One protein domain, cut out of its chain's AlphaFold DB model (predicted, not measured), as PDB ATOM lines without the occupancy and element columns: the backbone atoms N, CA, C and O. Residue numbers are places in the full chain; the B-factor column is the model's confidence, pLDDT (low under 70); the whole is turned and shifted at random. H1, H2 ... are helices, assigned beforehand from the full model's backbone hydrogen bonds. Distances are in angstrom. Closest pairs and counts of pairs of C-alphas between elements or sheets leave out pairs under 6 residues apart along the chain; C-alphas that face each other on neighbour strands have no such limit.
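AT A GLANCE: This is residues 5 to 115 of the 367 residues of an uncharacterized protein of Rhodanobacter sp. TND4FH1 (UniProt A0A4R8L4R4). One long helix, H4, runs through the middle, with H1 and H3 packed on its first half and H2 and H5 crossing its second half. H6 and H7 form a crossed pair beyond, at the far end from H3. The printed part has 111 residues, with seven named helices, H1 to H7 in chain order, and no named strand: all helix. It is compact, with a radius of gyration of the C-alphas of 14.4 A, yet elongated, spanning 44 by 24 by 21 A.

IN THESE COORDINATES: H4, residues 48 to 68, measures 30.5 A from C-alpha 48 at (28.865, -17.726, -7.055) to C-alpha 68 at (38.008, -5.054, 19.130). Before it come H1, residues 5 to 13, H2, residues 21 to 30, and H3, residues 33 to 44, 16.5 A long. After it come H5, residues 77 to 87, H6, residues 89 to 100, 16.4 A long, and H7, residues 104 to 114, ending at C-alpha 114 (26.388, -1.514, 18.733).

HOW THE PARTS SIT: H4 is the hub, touching four helices. Its residues 49 to 54 touch H3, closest at the C-alphas of Ala 50 and Ala 43, 4.8 A. H1 touches H4 at a steep tilt of 66 degrees, closest C-alphas Leu 11 and Leu 54, 6.2 A. H2 touches it too, closest C-alphas Leu 23 and Leu 61, 6.0 A. H5 is about perpendicular to H4 at 79 degrees and touches it, closest C-alphas Ala 80 and Cys 60, 5.0 A. H6 touches H7, closest C-alphas Ala 99 and Leu 107, 4.8 A. H5 and H7 only just touch, with 3 pairs of C-alphas within 8 A, the closest Leu 83 and Trp 113, 7.1 A. H4 and H7 are apart. Each O i to N i+4 pair is within hydrogen-bond range in H1, H3, H4, H5, H6 and H7, and 5 of 6 are in H2.

THE WHOLE: The C-alphas farthest apart, Arg 45 and Ala 104, are 44.7 A from each other. The printed part has no cut and no long link. No printed residue is under 70 in pLDDT.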
ATOM      1  N   PRO A   5      47.134 -19.290   4.534       97.69
ATOM      2  CA  PRO A   5      47.375 -19.022   3.118       97.69
ATOM      3  C   PRO A   5      46.236 -19.496   2.210       97.69
ATOM      4  O   PRO A   5      45.782 -18.718   1.368       97.69
ATOM      5  N   THR A   6      45.717 -20.714   2.408       96.50
ATOM      6  CA  THR A   6      44.613 -21.252   1.595       96.50
ATOM      7  C   THR A   6      43.346 -20.435   1.792       96.50
ATOM      8  O   THR A   6      42.679 -20.078   0.817       96.50
ATOM      9  N   PHE A   7      43.030 -20.073   3.039       96.31
ATOM     10  CA  PHE A   7      41.867 -19.235   3.324       96.31
ATOM     11  C   PHE A   7      41.974 -17.851   2.669       96.31
ATOM     12  O   PHE A   7      41.032 -17.389   2.022       96.31
ATOM     13  N   ASN A   8      43.135 -17.200   2.776       97.12
ATOM     14  CA  ASN A   8      43.358 -15.882   2.183       97.12
ATOM     15  C   ASN A   8      43.366 -15.918   0.649       97.12
ATOM     16  O   ASN A   8      42.836 -14.997   0.025       97.12
ATOM     17  N   ALA A   9      43.880 -16.985   0.032       96.69
ATOM     18  CA  ALA A   9      43.778 -17.190  -1.411       96.69
ATOM     19  C   ALA A   9      42.312 -17.331  -1.858       96.69
ATOM     20  O   ALA A   9      41.893 -16.717  -2.844       96.69
ATOM     21  N   ALA A  10      41.501 -18.075  -1.100       96.31
ATOM     22  CA  ALA A  10      40.073 -18.213  -1.366       96.31
ATOM     23  C   ALA A  10      39.329 -16.872  -1.225       96.31
ATOM     24  O   ALA A  10      38.554 -16.508  -2.114       96.31
ATOM     25  N   LEU A  11      39.612 -16.092  -0.174       96.44
ATOM     26  CA  LEU A  11      39.065 -14.741   0.002       96.44
ATOM     27  C   LEU A  11      39.436 -13.808  -1.154       96.44
ATOM     28  O   LEU A  11      38.558 -13.121  -1.679       96.44
ATOM     29  N   ALA A  12      40.698 -13.820  -1.586       96.75
ATOM     30  CA  ALA A  12      41.162 -13.021  -2.717       96.75
ATOM     31  C   ALA A  12      40.435 -13.407  -4.015       96.75
ATOM     32  O   ALA A  12      39.943 -12.534  -4.727       96.75
ATOM     33  N   SER A  13      40.259 -14.710  -4.278       95.38
ATOM     34  CA  SER A  13      39.505 -15.217  -5.440       95.38
ATOM     35  C   SER A  13      38.018 -14.831  -5.426       95.38
ATOM     36  O   SER A  13      37.353 -14.792  -6.469       95.38
ATOM     37  N   ALA A  14      37.491 -14.552  -4.233       94.44
ATOM     38  CA  ALA A  14      36.144 -14.058  -4.027       94.44
ATOM     39  C   ALA A  14      36.066 -12.522  -4.113       94.44
ATOM     40  O   ALA A  14      34.961 -11.994  -4.106       94.44
ATOM     41  N   GLY A  15      37.189 -11.802  -4.221       93.38
ATOM     42  CA  GLY A  15      37.238 -10.337  -4.253       93.38
ATOM     43  C   GLY A  15      37.232  -9.684  -2.866       93.38
ATOM     44  O   GLY A  15      36.780  -8.551  -2.722       93.38
ATOM     45  N   SER A  16      37.678 -10.398  -1.830       93.44
ATOM     46  CA  SER A  16      37.790  -9.901  -0.453       93.44
ATOM     47  C   SER A  16      39.255  -9.708  -0.055       93.44
ATOM     48  O   SER A  16      40.151 -10.359  -0.586       93.44
ATOM     49  N   GLN A  17      39.504  -8.823   0.909       93.69
ATOM     50  CA  GLN A  17      40.840  -8.624   1.474       93.69
ATOM     51  C   GLN A  17      41.259  -9.785   2.393       93.69
ATOM     52  O   GLN A  17      40.386 -10.381   3.036       93.69
ATOM     53  N   PRO A  18      42.571 -10.073   2.499       95.88
ATOM     54  CA  PRO A  18      43.089 -11.100   3.396       95.88
ATOM     55  C   PRO A  18      42.805 -10.768   4.867       95.88
ATOM     56  O   PRO A  18      42.624  -9.607   5.243       95.88
ATOM     57  N   VAL A  19      42.787 -11.802   5.703       95.25
ATOM     58  CA  VAL A  19      42.637 -11.711   7.160       95.25
ATOM     59  C   VAL A  19      43.887 -12.229   7.875       95.25
ATOM     60  O   VAL A  19      44.753 -12.864   7.268       95.25
ATOM     61  N   THR A  20      43.997 -11.945   9.172       95.44
ATOM     62  CA  THR A  20      45.074 -12.445  10.040       95.44
ATOM     63  C   THR A  20      44.733 -13.822  10.622       95.44
ATOM     64  O   THR A  20      43.577 -14.250  10.587       95.44
ATOM     65  N   ALA A  21      45.734 -14.508  11.187       94.94
ATOM     66  CA  ALA A  21      45.554 -15.803  11.851       94.94
ATOM     67  C   ALA A  21      44.509 -15.744  12.979       94.94
ATOM     68  O   ALA A  21      43.648 -16.616  13.059       94.94
ATOM     69  N   ASP A  22      44.525 -14.678  13.785       92.56
ATOM     70  CA  ASP A  22      43.591 -14.498  14.905       92.56
ATOM     71  C   ASP A  22      42.131 -14.434  14.437       92.56
ATOM     72  O   ASP A  22      41.234 -15.010  15.050       92.56
ATOM     73  N   LEU A  23      41.884 -13.781  13.297       92.50
ATOM     74  CA  LEU A  23      40.546 -13.690  12.716       92.50
ATOM     75  C   LEU A  23      40.087 -15.024  12.130       92.50
ATOM     76  O   LEU A  23      38.912 -15.372  12.237       92.50
ATOM     77  N   LEU A  24      41.002 -15.803  11.554       93.62
ATOM     78  CA  LEU A  24      40.694 -17.163  11.123       93.62
ATOM     79  C   LEU A  24      40.369 -18.075  12.322       93.62
ATOM     80  O   LEU A  24      39.425 -18.865  12.259       93.62
ATOM     81  N   ALA A  25      41.091 -17.929  13.437       92.62
ATOM     82  CA  ALA A  25      40.795 -18.644  14.677       92.62
ATOM     83  C   ALA A  25      39.396 -18.288  15.212       92.62
ATOM     84  O   ALA A  25      38.619 -19.175  15.560       92.62
ATOM     85  N   LEU A  26      39.020 -17.006  15.188       90.25
ATOM     86  CA  LEU A  26      37.678 -16.564  15.576       90.25
ATOM     87  C   LEU A  26      36.592 -17.170  14.671       90.25
ATOM     88  O   LEU A  26      35.563 -17.637  15.158       90.25
ATOM     89  N   LEU A  27      36.823 -17.227  13.354       91.75
ATOM     90  CA  LEU A  27      35.871 -17.839  12.424       91.75
ATOM     91  C   LEU A  27      35.673 -19.330  12.710       91.75
ATOM     92  O   LEU A  27      34.536 -19.795  12.775       91.75
ATOM     93  N   THR A  28      36.762 -20.066  12.919       91.81
ATOM     94  CA  THR A  28      36.738 -21.521  13.158       91.81
ATOM     95  C   THR A  28      36.137 -21.909  14.510       91.81
ATOM     96  O   THR A  28      35.655 -23.027  14.661       91.81
ATOM     97  N   GLN A  29      36.072 -20.984  15.474       91.00
ATOM     98  CA  GLN A  29      35.286 -21.166  16.701       91.00
ATOM     99  C   GLN A  29      33.771 -21.071  16.458       91.00
ATOM    100  O   GLN A  29      32.987 -21.646  17.209       91.00
ATOM    101  N   THR A  30      33.348 -20.341  15.423       86.94
ATOM    102  CA  THR A  30      31.921 -20.105  15.128       86.94
ATOM    103  C   THR A  30      31.356 -21.010  14.038       86.94
ATOM    104  O   THR A  30      30.165 -21.315  14.051       86.94
ATOM    105  N   ILE A  31      32.195 -21.443  13.098       89.75
ATOM    106  CA  ILE A  31      31.821 -22.280  11.961       89.75
ATOM    107  C   ILE A  31      32.634 -23.567  12.027       89.75
ATOM    108  O   ILE A  31      33.850 -23.534  12.198       89.75
ATOM    109  N   ASN A  32      31.962 -24.706  11.842       91.56
ATOM    110  CA  ASN A  32      32.621 -26.006  11.758       91.56
ATOM    111  C   ASN A  32      33.704 -25.989  10.660       91.56
ATOM    112  O   ASN A  32      33.422 -25.631   9.515       91.56
ATOM    113  N   ALA A  33      34.921 -26.424  11.001       90.19
ATOM    114  CA  ALA A  33      36.058 -26.471  10.085       90.19
ATOM    115  C   ALA A  33      35.747 -27.212   8.770       90.19
ATOM    116  O   ALA A  33      36.107 -26.718   7.707       90.19
ATOM    117  N   ALA A  34      35.010 -28.327   8.817       91.06
ATOM    118  CA  ALA A  34      34.631 -29.083   7.620       91.06
ATOM    119  C   ALA A  34      33.669 -28.301   6.710       91.06
ATOM    120  O   ALA A  34      33.779 -28.351   5.487       91.06
ATOM    121  N   ALA A  35      32.745 -27.533   7.298       91.88
ATOM    122  CA  ALA A  35      31.840 -26.676   6.535       91.88
ATOM    123  C   ALA A  35      32.599 -25.518   5.869       91.88
ATOM    124  O   ALA A  35      32.306 -25.155   4.731       91.88
ATOM    125  N   LEU A  36      33.599 -24.963   6.560       94.88
ATOM    126  CA  LEU A  36      34.450 -23.911   6.019       94.88
ATOM    127  C   LEU A  36      35.360 -24.429   4.894       94.88
ATOM    128  O   LEU A  36      35.493 -23.762   3.871       94.88
ATOM    129  N   GLU A  37      35.933 -25.625   5.041       95.88
ATOM    130  CA  GLU A  37      36.709 -26.294   3.987       95.88
ATOM    131  C   GLU A  37      35.842 -26.570   2.742       95.88
ATOM    132  O   GLU A  37      36.253 -26.241   1.628       95.88
ATOM    133  N   GLY A  38      34.610 -27.066   2.919       94.94
ATOM    134  CA  GLY A  38      33.654 -27.247   1.818       94.94
ATOM    135  C   GLY A  38      33.299 -25.934   1.113       94.94
ATOM    136  O   GLY A  38      33.336 -25.853  -0.115       94.94
ATOM    137  N   LEU A  39      33.057 -24.866   1.880       95.69
ATOM    138  CA  LEU A  39      32.777 -23.535   1.336       95.69
ATOM    139  C   LEU A  39      33.944 -22.993   0.492       95.69
ATOM    140  O   LEU A  39      33.729 -22.385  -0.559       95.69
ATOM    141  N   ILE A  40      35.179 -23.200   0.949       96.75
ATOM    142  CA  ILE A  40      36.393 -22.795   0.231       96.75
ATOM    143  C   ILE A  40      36.536 -23.575  -1.068       96.75
ATOM    144  O   ILE A  40      36.776 -22.968  -2.114       96.75
ATOM    145  N   PHE A  41      36.345 -24.891  -1.012       96.50
ATOM    146  CA  PHE A  41      36.395 -25.755  -2.182       96.50
ATOM    147  C   PHE A  41      35.374 -25.322  -3.245       96.50
ATOM    148  O   PHE A  41      35.732 -25.105  -4.404       96.50
ATOM    149  N   ASP A  42      34.120 -25.085  -2.854       95.19
ATOM    150  CA  ASP A  42      33.069 -24.631  -3.773       95.19
ATOM    151  C   ASP A  42      33.365 -23.242  -4.360       95.19
ATOM    152  O   ASP A  42      33.158 -22.998  -5.555       95.19
ATOM    153  N   ALA A  43      33.901 -22.323  -3.554       96.00
ATOM    154  CA  ALA A  43      34.286 -20.998  -4.026       96.00
ATOM    155  C   ALA A  43      35.439 -21.049  -5.040       96.00
ATOM    156  O   ALA A  43      35.394 -20.336  -6.048       96.00
ATOM    157  N   GLN A  44      36.435 -21.914  -4.818       94.56
ATOM    158  CA  GLN A  44      37.541 -22.152  -5.753       94.56
ATOM    159  C   GLN A  44      37.048 -22.744  -7.080       94.56
ATOM    160  O   GLN A  44      37.559 -22.381  -8.138       94.56
ATOM    161  N   ARG A  45      35.988 -23.563  -7.052       96.31
ATOM    162  CA  ARG A  45      35.306 -24.069  -8.259       96.31
ATOM    163  C   ARG A  45      34.445 -23.028  -8.977       96.31
ATOM    164  O   ARG A  45      33.848 -23.333 -10.004       96.31
ATOM    165  N   GLY A  46      34.374 -21.800  -8.463       94.44
ATOM    166  CA  GLY A  46      33.632 -20.713  -9.093       94.44
ATOM    167  C   GLY A  46      32.168 -20.611  -8.670       94.44
ATOM    168  O   GLY A  46      31.448 -19.800  -9.250       94.44
ATOM    169  N   ALA A  47      31.714 -21.364  -7.661       95.44
ATOM    170  CA  ALA A  47      30.335 -21.270  -7.192       95.44
ATOM    171  C   ALA A  47      30.042 -19.855  -6.656       95.44
ATOM    172  O   ALA A  47      30.619 -19.404  -5.662       95.44
ATOM    173  N   ALA A  48      29.134 -19.139  -7.326       93.00
ATOM    174  CA  ALA A  48      28.865 -17.726  -7.055       93.00
ATOM    175  C   ALA A  48      28.378 -17.482  -5.618       93.00
ATOM    176  O   ALA A  48      28.833 -16.541  -4.963       93.00
ATOM    177  N   LEU A  49      27.503 -18.362  -5.115       89.50
ATOM    178  CA  LEU A  49      26.995 -18.300  -3.746       89.50
ATOM    179  C   LEU A  49      28.124 -18.495  -2.726       89.50
ATOM    180  O   LEU A  49      28.258 -17.685  -1.816       89.50
ATOM    181  N   ALA A  50      28.990 -19.493  -2.918       92.88
ATOM    182  CA  ALA A  50      30.120 -19.743  -2.023       92.88
ATOM    183  C   ALA A  50      31.086 -18.547  -1.969       92.88
ATOM    184  O   ALA A  50      31.494 -18.112  -0.890       92.88
ATOM    185  N   LYS A  51      31.378 -17.930  -3.124       95.88
ATOM    186  CA  LYS A  51      32.170 -16.690  -3.197       95.88
ATOM    187  C   LYS A  51      31.498 -15.512  -2.490       95.88
ATOM    188  O   LYS A  51      32.183 -14.699  -1.871       95.88
ATOM    189  N   ALA A  52      30.178 -15.368  -2.598       91.75
ATOM    190  CA  ALA A  52      29.439 -14.323  -1.887       91.75
ATOM    191  C   ALA A  52      29.491 -14.539  -0.364       91.75
ATOM    192  O   ALA A  52      29.790 -13.605   0.379       91.75
ATOM    193  N   THR A  53      29.304 -15.777   0.091       92.00
ATOM    194  CA  THR A  53      29.373 -16.150   1.509       92.00
ATOM    195  C   THR A  53      30.774 -15.937   2.090       92.00
ATOM    196  O   THR A  53      30.909 -15.347   3.161       92.00
ATOM    197  N   LEU A  54      31.840 -16.314   1.371       95.69
ATOM    198  CA  LEU A  54      33.218 -16.026   1.794       95.69
ATOM    199  C   LEU A  54      33.500 -14.525   1.883       95.69
ATOM    200  O   LEU A  54      34.108 -14.073   2.854       95.69
ATOM    201  N   ARG A  55      33.041 -13.735   0.902       94.81
ATOM    202  CA  ARG A  55      33.143 -12.268   0.959       94.81
ATOM    203  C   ARG A  55      32.479 -11.713   2.211       94.81
ATOM    204  O   ARG A  55      33.104 -10.914   2.908       94.81
ATOM    205  N   HIS A  56      31.262 -12.170   2.504       94.62
ATOM    206  CA  HIS A  56      30.497 -11.756   3.677       94.62
ATOM    207  C   HIS A  56      31.223 -12.090   4.984       94.62
ATOM    208  O   HIS A  56      31.417 -11.208   5.819       94.62
ATOM    209  N   HIS A  57      31.709 -13.326   5.145       94.31
ATOM    210  CA  HIS A  57      32.477 -13.714   6.332       94.31
ATOM    211  C   HIS A  57      33.777 -12.917   6.473       94.31
ATOM    212  O   HIS A  57      34.075 -12.429   7.561       94.31
ATOM    213  N   GLY A  58      34.516 -12.712   5.378       94.75
ATOM    214  CA  GLY A  58      35.719 -11.880   5.384       94.75
ATOM    215  C   GLY A  58      35.431 -10.431   5.796       94.75
ATOM    216  O   GLY A  58      36.185  -9.851   6.574       94.75
ATOM    217  N   ALA A  59      34.321  -9.851   5.328       94.75
ATOM    218  CA  ALA A  59      33.885  -8.520   5.745       94.75
ATOM    219  C   ALA A  59      33.528  -8.478   7.239       94.75
ATOM    220  O   ALA A  59      34.013  -7.599   7.952       94.75
ATOM    221  N   CYS A  60      32.763  -9.458   7.727       95.19
ATOM    222  CA  CYS A  60      32.393  -9.551   9.139       95.19
ATOM    223  C   CYS A  60      33.623  -9.665  10.049       95.19
ATOM    224  O   CYS A  60      33.712  -8.945  11.037       95.19
ATOM    225  N   LEU A  61      34.606 -10.499   9.694       95.38
ATOM    226  CA  LEU A  61      35.848 -10.638  10.461       95.38
ATOM    227  C   LEU A  61      36.619  -9.321  10.579       95.38
ATOM    228  O   LEU A  61      37.074  -8.964  11.663       95.38
ATOM    229  N   ARG A  62      36.736  -8.563   9.483       94.81
ATOM    230  CA  ARG A  62      37.399  -7.250   9.509       94.81
ATOM    231  C   ARG A  62      36.651  -6.245  10.383       94.81
ATOM    232  O   ARG A  62      37.288  -5.443  11.058       94.81
ATOM    233  N   ILE A  63      35.320  -6.294  10.386       95.44
ATOM    234  CA  ILE A  63      34.494  -5.449  11.256       95.44
ATOM    235  C   ILE A  63      34.731  -5.810  12.724       95.44
ATOM    236  O   ILE A  63      35.026  -4.910  13.505       95.44
ATOM    237  N   VAL A  64      34.678  -7.098  13.087       95.25
ATOM    238  CA  VAL A  64      34.968  -7.562  14.458       95.25
ATOM    239  C   VAL A  64      36.354  -7.099  14.901       95.25
ATOM    240  O   VAL A  64      36.482  -6.503  15.965       95.25
ATOM    241  N   HIS A  65      37.370  -7.265  14.050       95.06
ATOM    242  CA  HIS A  65      38.729  -6.793  14.327       95.06
ATOM    243  C   HIS A  65      38.791  -5.296  14.629       95.06
ATOM    244  O   HIS A  65      39.435  -4.859  15.581       95.06
ATOM    245  N   CYS A  66      38.125  -4.486  13.803       95.38
ATOM    246  CA  CYS A  66      38.078  -3.043  14.002       95.38
ATOM    247  C   CYS A  66      37.340  -2.674  15.294       95.38
ATOM    248  O   CYS A  66      37.786  -1.767  15.983       95.38
ATOM    249  N   LEU A  67      36.260  -3.378  15.635       95.06
ATOM    250  CA  LEU A  67      35.516  -3.166  16.878       95.06
ATOM    251  C   LEU A  67      36.347  -3.550  18.108       95.06
ATOM    252  O   LEU A  67      36.381  -2.794  19.073       95.06
ATOM    253  N   HIS A  68      37.085  -4.660  18.058       94.25
ATOM    254  CA  HIS A  68      38.008  -5.054  19.130       94.25
ATOM    255  C   HIS A  68      39.094  -3.999  19.358       94.25
ATOM    256  O   HIS A  68      39.412  -3.690  20.499       94.25
ATOM    257  N   LYS A  69      39.607  -3.377  18.287       94.38
ATOM    258  CA  LYS A  69      40.554  -2.249  18.376       94.38
ATOM    259  C   LYS A  69      39.950  -0.942  18.899       94.38
ATOM    260  O   LYS A  69      40.705  -0.017  19.172       94.38
ATOM    261  N   LEU A  70      38.627  -0.847  18.972       93.94
ATOM    262  CA  LEU A  70      37.881   0.302  19.490       93.94
ATOM    263  C   LEU A  70      37.291   0.004  20.882       93.94
ATOM    264  O   LEU A  70      36.275   0.584  21.244       93.94
ATOM    265  N   ASP A  71      37.892  -0.930  21.625       94.31
ATOM    266  CA  ASP A  71      37.473  -1.338  22.972       94.31
ATOM    267  C   ASP A  71      36.067  -1.965  23.057       94.31
ATOM    268  O   ASP A  71      35.400  -1.910  24.090       94.31
ATOM    269  N   TYR A  72      35.631  -2.654  21.994       91.56
ATOM    270  CA  TYR A  72      34.450  -3.528  22.014       91.56
ATOM    271  C   TYR A  72      34.849  -5.017  22.000       91.56
ATOM    272  O   TYR A  72      34.561  -5.711  21.022       91.56
ATOM    273  N   PRO A  73      35.496  -5.561  23.052       91.44
ATOM    274  CA  PRO A  73      36.039  -6.926  23.046       91.44
ATOM    275  C   PRO A  73      34.962  -8.016  22.941       91.44
ATOM    276  O   PRO A  73      35.242  -9.134  22.520       91.44
ATOM    277  N   SER A  74      33.717  -7.699  23.304       88.50
ATOM    278  CA  SER A  74      32.574  -8.610  23.215       88.50
ATOM    279  C   SER A  74      31.929  -8.666  21.827       88.50
ATOM    280  O   SER A  74      30.992  -9.440  21.636       88.50
ATOM    281  N   ALA A  75      32.397  -7.868  20.858       92.94
ATOM    282  CA  ALA A  75      31.829  -7.862  19.515       92.94
ATOM    283  C   ALA A  75      31.990  -9.237  18.850       92.94
ATOM    284  O   ALA A  75      33.101  -9.760  18.730       92.94
ATOM    285  N   SER A  76      30.871  -9.805  18.400       93.19
ATOM    286  CA  SER A  76      30.815 -11.123  17.768       93.19
ATOM    287  C   SER A  76      30.661 -11.036  16.244       93.19
ATOM    288  O   SER A  76      30.304  -9.997  15.682       93.19
ATOM    289  N   LEU A  77      30.856 -12.162  15.547       93.19
ATOM    290  CA  LEU A  77      30.540 -12.270  14.115       93.19
ATOM    291  C   LEU A  77      29.060 -11.981  13.813       93.19
ATOM    292  O   LEU A  77      28.748 -11.440  12.752       93.19
ATOM    293  N   ALA A  78      28.156 -12.300  14.745       89.56
ATOM    294  CA  ALA A  78      26.737 -11.990  14.611       89.56
ATOM    295  C   ALA A  78      26.486 -10.474  14.660       89.56
ATOM    296  O   ALA A  78      25.717  -9.960  13.847       89.56
ATOM    297  N   ASP A  79      27.184  -9.747  15.539       92.12
ATOM    298  CA  ASP A  79      27.106  -8.284  15.603       92.12
ATOM    299  C   ASP A  79      27.620  -7.645  14.320       92.12
ATOM    300  O   ASP A  79      26.947  -6.791  13.743       92.12
ATOM    301  N   ALA A  80      28.768  -8.104  13.823       95.00
ATOM    302  CA  ALA A  80      29.325  -7.619  12.568       95.00
ATOM    303  C   ALA A  80      28.393  -7.886  11.378       95.00
ATOM    304  O   ALA A  80      28.162  -6.985  10.572       95.00
ATOM    305  N   SER A  81      27.800  -9.082  11.293       93.50
ATOM    306  CA  SER A  81      26.829  -9.416  10.245       93.50
ATOM    307  C   SER A  81      25.567  -8.552  10.341       93.50
ATOM    308  O   SER A  81      25.066  -8.083   9.318       93.50
ATOM    309  N   ARG A  82      25.067  -8.300  11.560       94.12
ATOM    310  CA  ARG A  82      23.928  -7.405  11.819       94.12
ATOM    311  C   ARG A  82      24.232  -5.980  11.359       94.12
ATOM    312  O   ARG A  82      23.430  -5.392  10.638       94.12
ATOM    313  N   LEU A  83      25.379  -5.433  11.759       94.94
ATOM    314  CA  LEU A  83      25.804  -4.083  11.388       94.94
ATOM    315  C   LEU A  83      25.963  -3.938   9.876       94.94
ATOM    316  O   LEU A  83      25.482  -2.965   9.299       94.94
ATOM    317  N   LEU A  84      26.603  -4.924   9.245       94.56
ATOM    318  CA  LEU A  84      26.833  -4.938   7.808       94.56
ATOM    319  C   LEU A  84      25.511  -4.959   7.030       94.56
ATOM    320  O   LEU A  84      25.345  -4.174   6.100       94.56
ATOM    321  N   GLY A  85      24.552  -5.794   7.447       90.81
ATOM    322  CA  GLY A  85      23.224  -5.856   6.834       90.81
ATOM    323  C   GLY A  85      22.375  -4.603   7.071       90.81
ATOM    324  O   GLY A  85      21.657  -4.175   6.171       90.81
ATOM    325  N   ALA A  86      22.462  -3.992   8.256       90.12
ATOM    326  CA  ALA A  86      21.637  -2.839   8.618       90.12
ATOM    327  C   ALA A  86      22.139  -1.510   8.030       90.12
ATOM    328  O   ALA A  86      21.331  -0.671   7.640       90.12
ATOM    329  N   GLN A  87      23.458  -1.289   8.006       95.31
ATOM    330  CA  GLN A  87      24.042   0.004   7.620       95.31
ATOM    331  C   GLN A  87      24.627   0.007   6.205       95.31
ATOM    332  O   GLN A  87      24.835   1.078   5.629       95.31
ATOM    333  N   GLY A  88      24.887  -1.174   5.641       93.19
ATOM    334  CA  GLY A  88      25.671  -1.327   4.423       93.19
ATOM    335  C   GLY A  88      27.171  -1.168   4.680       93.19
ATOM    336  O   GLY A  88      27.615  -0.506   5.624       93.19
ATOM    337  N   GLU A  89      27.975  -1.786   3.816       91.31
ATOM    338  CA  GLU A  89      29.426  -1.877   4.003       91.31
ATOM    339  C   GLU A  89      30.109  -0.504   4.018       91.31
ATOM    340  O   GLU A  89      30.987  -0.250   4.838       91.31
ATOM    341  N   GLU A  90      29.695   0.403   3.133       92.81
ATOM    342  CA  GLU A  90      30.362   1.690   2.949       92.81
ATOM    343  C   GLU A  90      30.175   2.640   4.131       92.81
ATOM    344  O   GLU A  90      31.150   3.211   4.624       92.81
ATOM    345  N   ARG A  91      28.946   2.744   4.653       94.44
ATOM    346  CA  ARG A  91      28.652   3.586   5.822       94.44
ATOM    347  C   ARG A  91      29.344   3.053   7.067       94.44
ATOM    348  O   ARG A  91      29.919   3.828   7.828       94.44
ATOM    349  N   LEU A  92      29.330   1.733   7.249       96.06
ATOM    350  CA  LEU A  92      30.010   1.095   8.368       96.06
ATOM    351  C   LEU A  92      31.526   1.295   8.289       96.06
ATOM    352  O   LEU A  92      32.155   1.633   9.290       96.06
ATOM    353  N   ARG A  93      32.111   1.160   7.096       94.69
ATOM    354  CA  ARG A  93      33.536   1.417   6.867       94.69
ATOM    355  C   ARG A  93      33.907   2.861   7.190       94.69
ATOM    356  O   ARG A  93      34.882   3.073   7.904       94.69
ATOM    357  N   ALA A  94      33.128   3.836   6.718       95.06
ATOM    358  CA  ALA A  94      33.362   5.251   7.009       95.06
ATOM    359  C   ALA A  94      33.310   5.542   8.520       95.06
ATOM    360  O   ALA A  94      34.203   6.205   9.047       95.06
ATOM    361  N   ALA A  95      32.324   4.981   9.231       96.31
ATOM    362  CA  ALA A  95      32.207   5.131  10.679       96.31
ATOM    363  C   ALA A  95      33.390   4.494  11.432       96.31
ATOM    364  O   ALA A  95      33.975   5.129  12.306       96.31
ATOM    365  N   LEU A  96      33.800   3.274  11.063       95.88
ATOM    366  CA  LEU A  96      34.954   2.596  11.670       95.88
ATOM    367  C   LEU A  96      36.268   3.353  11.427       95.88
ATOM    368  O   LEU A  96      37.087   3.460  12.338       95.88
ATOM    369  N   VAL A  97      36.475   3.897  10.223       96.19
ATOM    370  CA  VAL A  97      37.661   4.711   9.904       96.19
ATOM    371  C   VAL A  97      37.668   5.998  10.726       96.19
ATOM    372  O   VAL A  97      38.673   6.290  11.370       96.19
ATOM    373  N   GLY A  98      36.549   6.727  10.765       94.31
ATOM    374  CA  GLY A  98      36.440   7.955  11.553       94.31
ATOM    375  C   GLY A  98      36.625   7.708  13.052       94.31
ATOM    376  O   GLY A  98      37.327   8.458  13.726       94.31
ATOM    377  N   ALA A  99      36.073   6.610  13.572       95.56
ATOM    378  CA  ALA A  99      36.229   6.238  14.972       95.56
ATOM    379  C   ALA A  99      37.682   5.905  15.328       95.56
ATOM    380  O   ALA A  99      38.182   6.359  16.354       95.56
ATOM    381  N   ARG A 100      38.402   5.193  14.449       94.06
ATOM    382  CA  ARG A 100      39.841   4.923  14.624       94.06
ATOM    383  C   ARG A 100      40.707   6.179  14.580       94.06
ATOM    384  O   ARG A 100      41.802   6.163  15.130       94.06
ATOM    385  N   GLN A 101      40.238   7.242  13.932       95.75
ATOM    386  CA  GLN A 101      40.894   8.553  13.925       95.75
ATOM    387  C   GLN A 101      40.547   9.397  15.165       95.75
ATOM    388  O   GLN A 101      40.996  10.534  15.267       95.75
ATOM    389  N   GLY A 102      39.752   8.868  16.104       92.62
ATOM    390  CA  GLY A 102      39.342   9.575  17.319       92.62
ATOM    391  C   GLY A 102      38.206  10.577  17.107       92.62
ATOM    392  O   GLY A 102      37.938  11.395  17.984       92.62
ATOM    393  N   ALA A 103      37.514  10.541  15.962       94.62
ATOM    394  CA  ALA A 103      36.386  11.431  15.728       94.62
ATOM    395  C   ALA A 103      35.198  11.041  16.629       94.62
ATOM    396  O   ALA A 103      34.654   9.936  16.536       94.62
ATOM    397  N   ALA A 104      34.760  11.979  17.476       90.06
ATOM    398  CA  ALA A 104      33.704  11.746  18.463       90.06
ATOM    399  C   ALA A 104      32.355  11.349  17.832       90.06
ATOM    400  O   ALA A 104      31.653  10.490  18.362       90.06
ATOM    401  N   GLY A 105      32.004  11.930  16.678       95.44
ATOM    402  CA  GLY A 105      30.752  11.632  15.970       95.44
ATOM    403  C   GLY A 105      30.643  10.165  15.527       95.44
ATOM    404  O   GLY A 105      29.706   9.482  15.938       95.44
ATOM    405  N   PRO A 106      31.602   9.647  14.739       95.31
ATOM    406  CA  PRO A 106      31.654   8.235  14.360       95.31
ATOM    407  C   PRO A 106      31.701   7.256  15.542       95.31
ATOM    408  O   PRO A 106      31.041   6.221  15.486       95.31
ATOM    409  N   LEU A 107      32.417   7.580  16.628       91.81
ATOM    410  CA  LEU A 107      32.418   6.762  17.851       91.81
ATOM    411  C   LEU A 107      31.030   6.698  18.498       91.81
ATOM    412  O   LEU A 107      30.538   5.610  18.793       91.81
ATOM    413  N   ALA A 108      30.368   7.845  18.664       92.19
ATOM    414  CA  ALA A 108      29.007   7.894  19.190       92.19
ATOM    415  C   ALA A 108      28.026   7.132  18.285       92.19
ATOM    416  O   ALA A 108      27.165   6.400  18.769       92.19
ATOM    417  N   GLN A 109      28.183   7.251  16.965       94.56
ATOM    418  CA  GLN A 109      27.373   6.524  15.992       94.56
ATOM    419  C   GLN A 109      27.574   5.006  16.092       94.56
ATOM    420  O   GLN A 109      26.590   4.266  16.114       94.56
ATOM    421  N   LEU A 110      28.820   4.536  16.203       94.44
ATOM    422  CA  LEU A 110      29.119   3.121  16.419       94.44
ATOM    423  C   LEU A 110      28.552   2.625  17.742       94.44
ATOM    424  O   LEU A 110      27.945   1.561  17.755       94.44
ATOM    425  N   ALA A 111      28.675   3.393  18.827       91.38
ATOM    426  CA  ALA A 111      28.073   3.038  20.107       91.38
ATOM    427  C   ALA A 111      26.553   2.853  19.966       91.38
ATOM    428  O   ALA A 111      26.016   1.843  20.411       91.38
ATOM    429  N   VAL A 112      25.871   3.767  19.263       93.00
ATOM    430  CA  VAL A 112      24.429   3.670  18.980       93.00
ATOM    431  C   VAL A 112      24.081   2.443  18.137       93.00
ATOM    432  O   VAL A 112      23.068   1.799  18.396       93.00
ATOM    433  N   TRP A 113      24.891   2.098  17.136       93.31
ATOM    434  CA  TRP A 113      24.652   0.910  16.311       93.31
ATOM    435  C   TRP A 113      24.965  -0.402  17.037       93.31
ATOM    436  O   TRP A 113      24.305  -1.416  16.801       93.31
ATOM    437  N   MET A 114      25.972  -0.381  17.911       89.88
ATOM    438  CA  MET A 114      26.388  -1.514  18.733       89.88
ATOM    439  C   MET A 114      25.384  -1.818  19.831       89.88
ATOM    440  O   MET A 114      25.231  -2.993  20.177       89.88
ATOM    441  N   LEU A 115      24.650  -0.811  20.322       86.06
ATOM    442  CA  LEU A 115      23.506  -1.060  21.189       86.06
ATOM    443  C   LEU A 115      22.604  -2.123  20.542       86.06
ATOM    444  O   LEU A 115      22.442  -2.150  19.312       86.06
TER     445      LEU A 115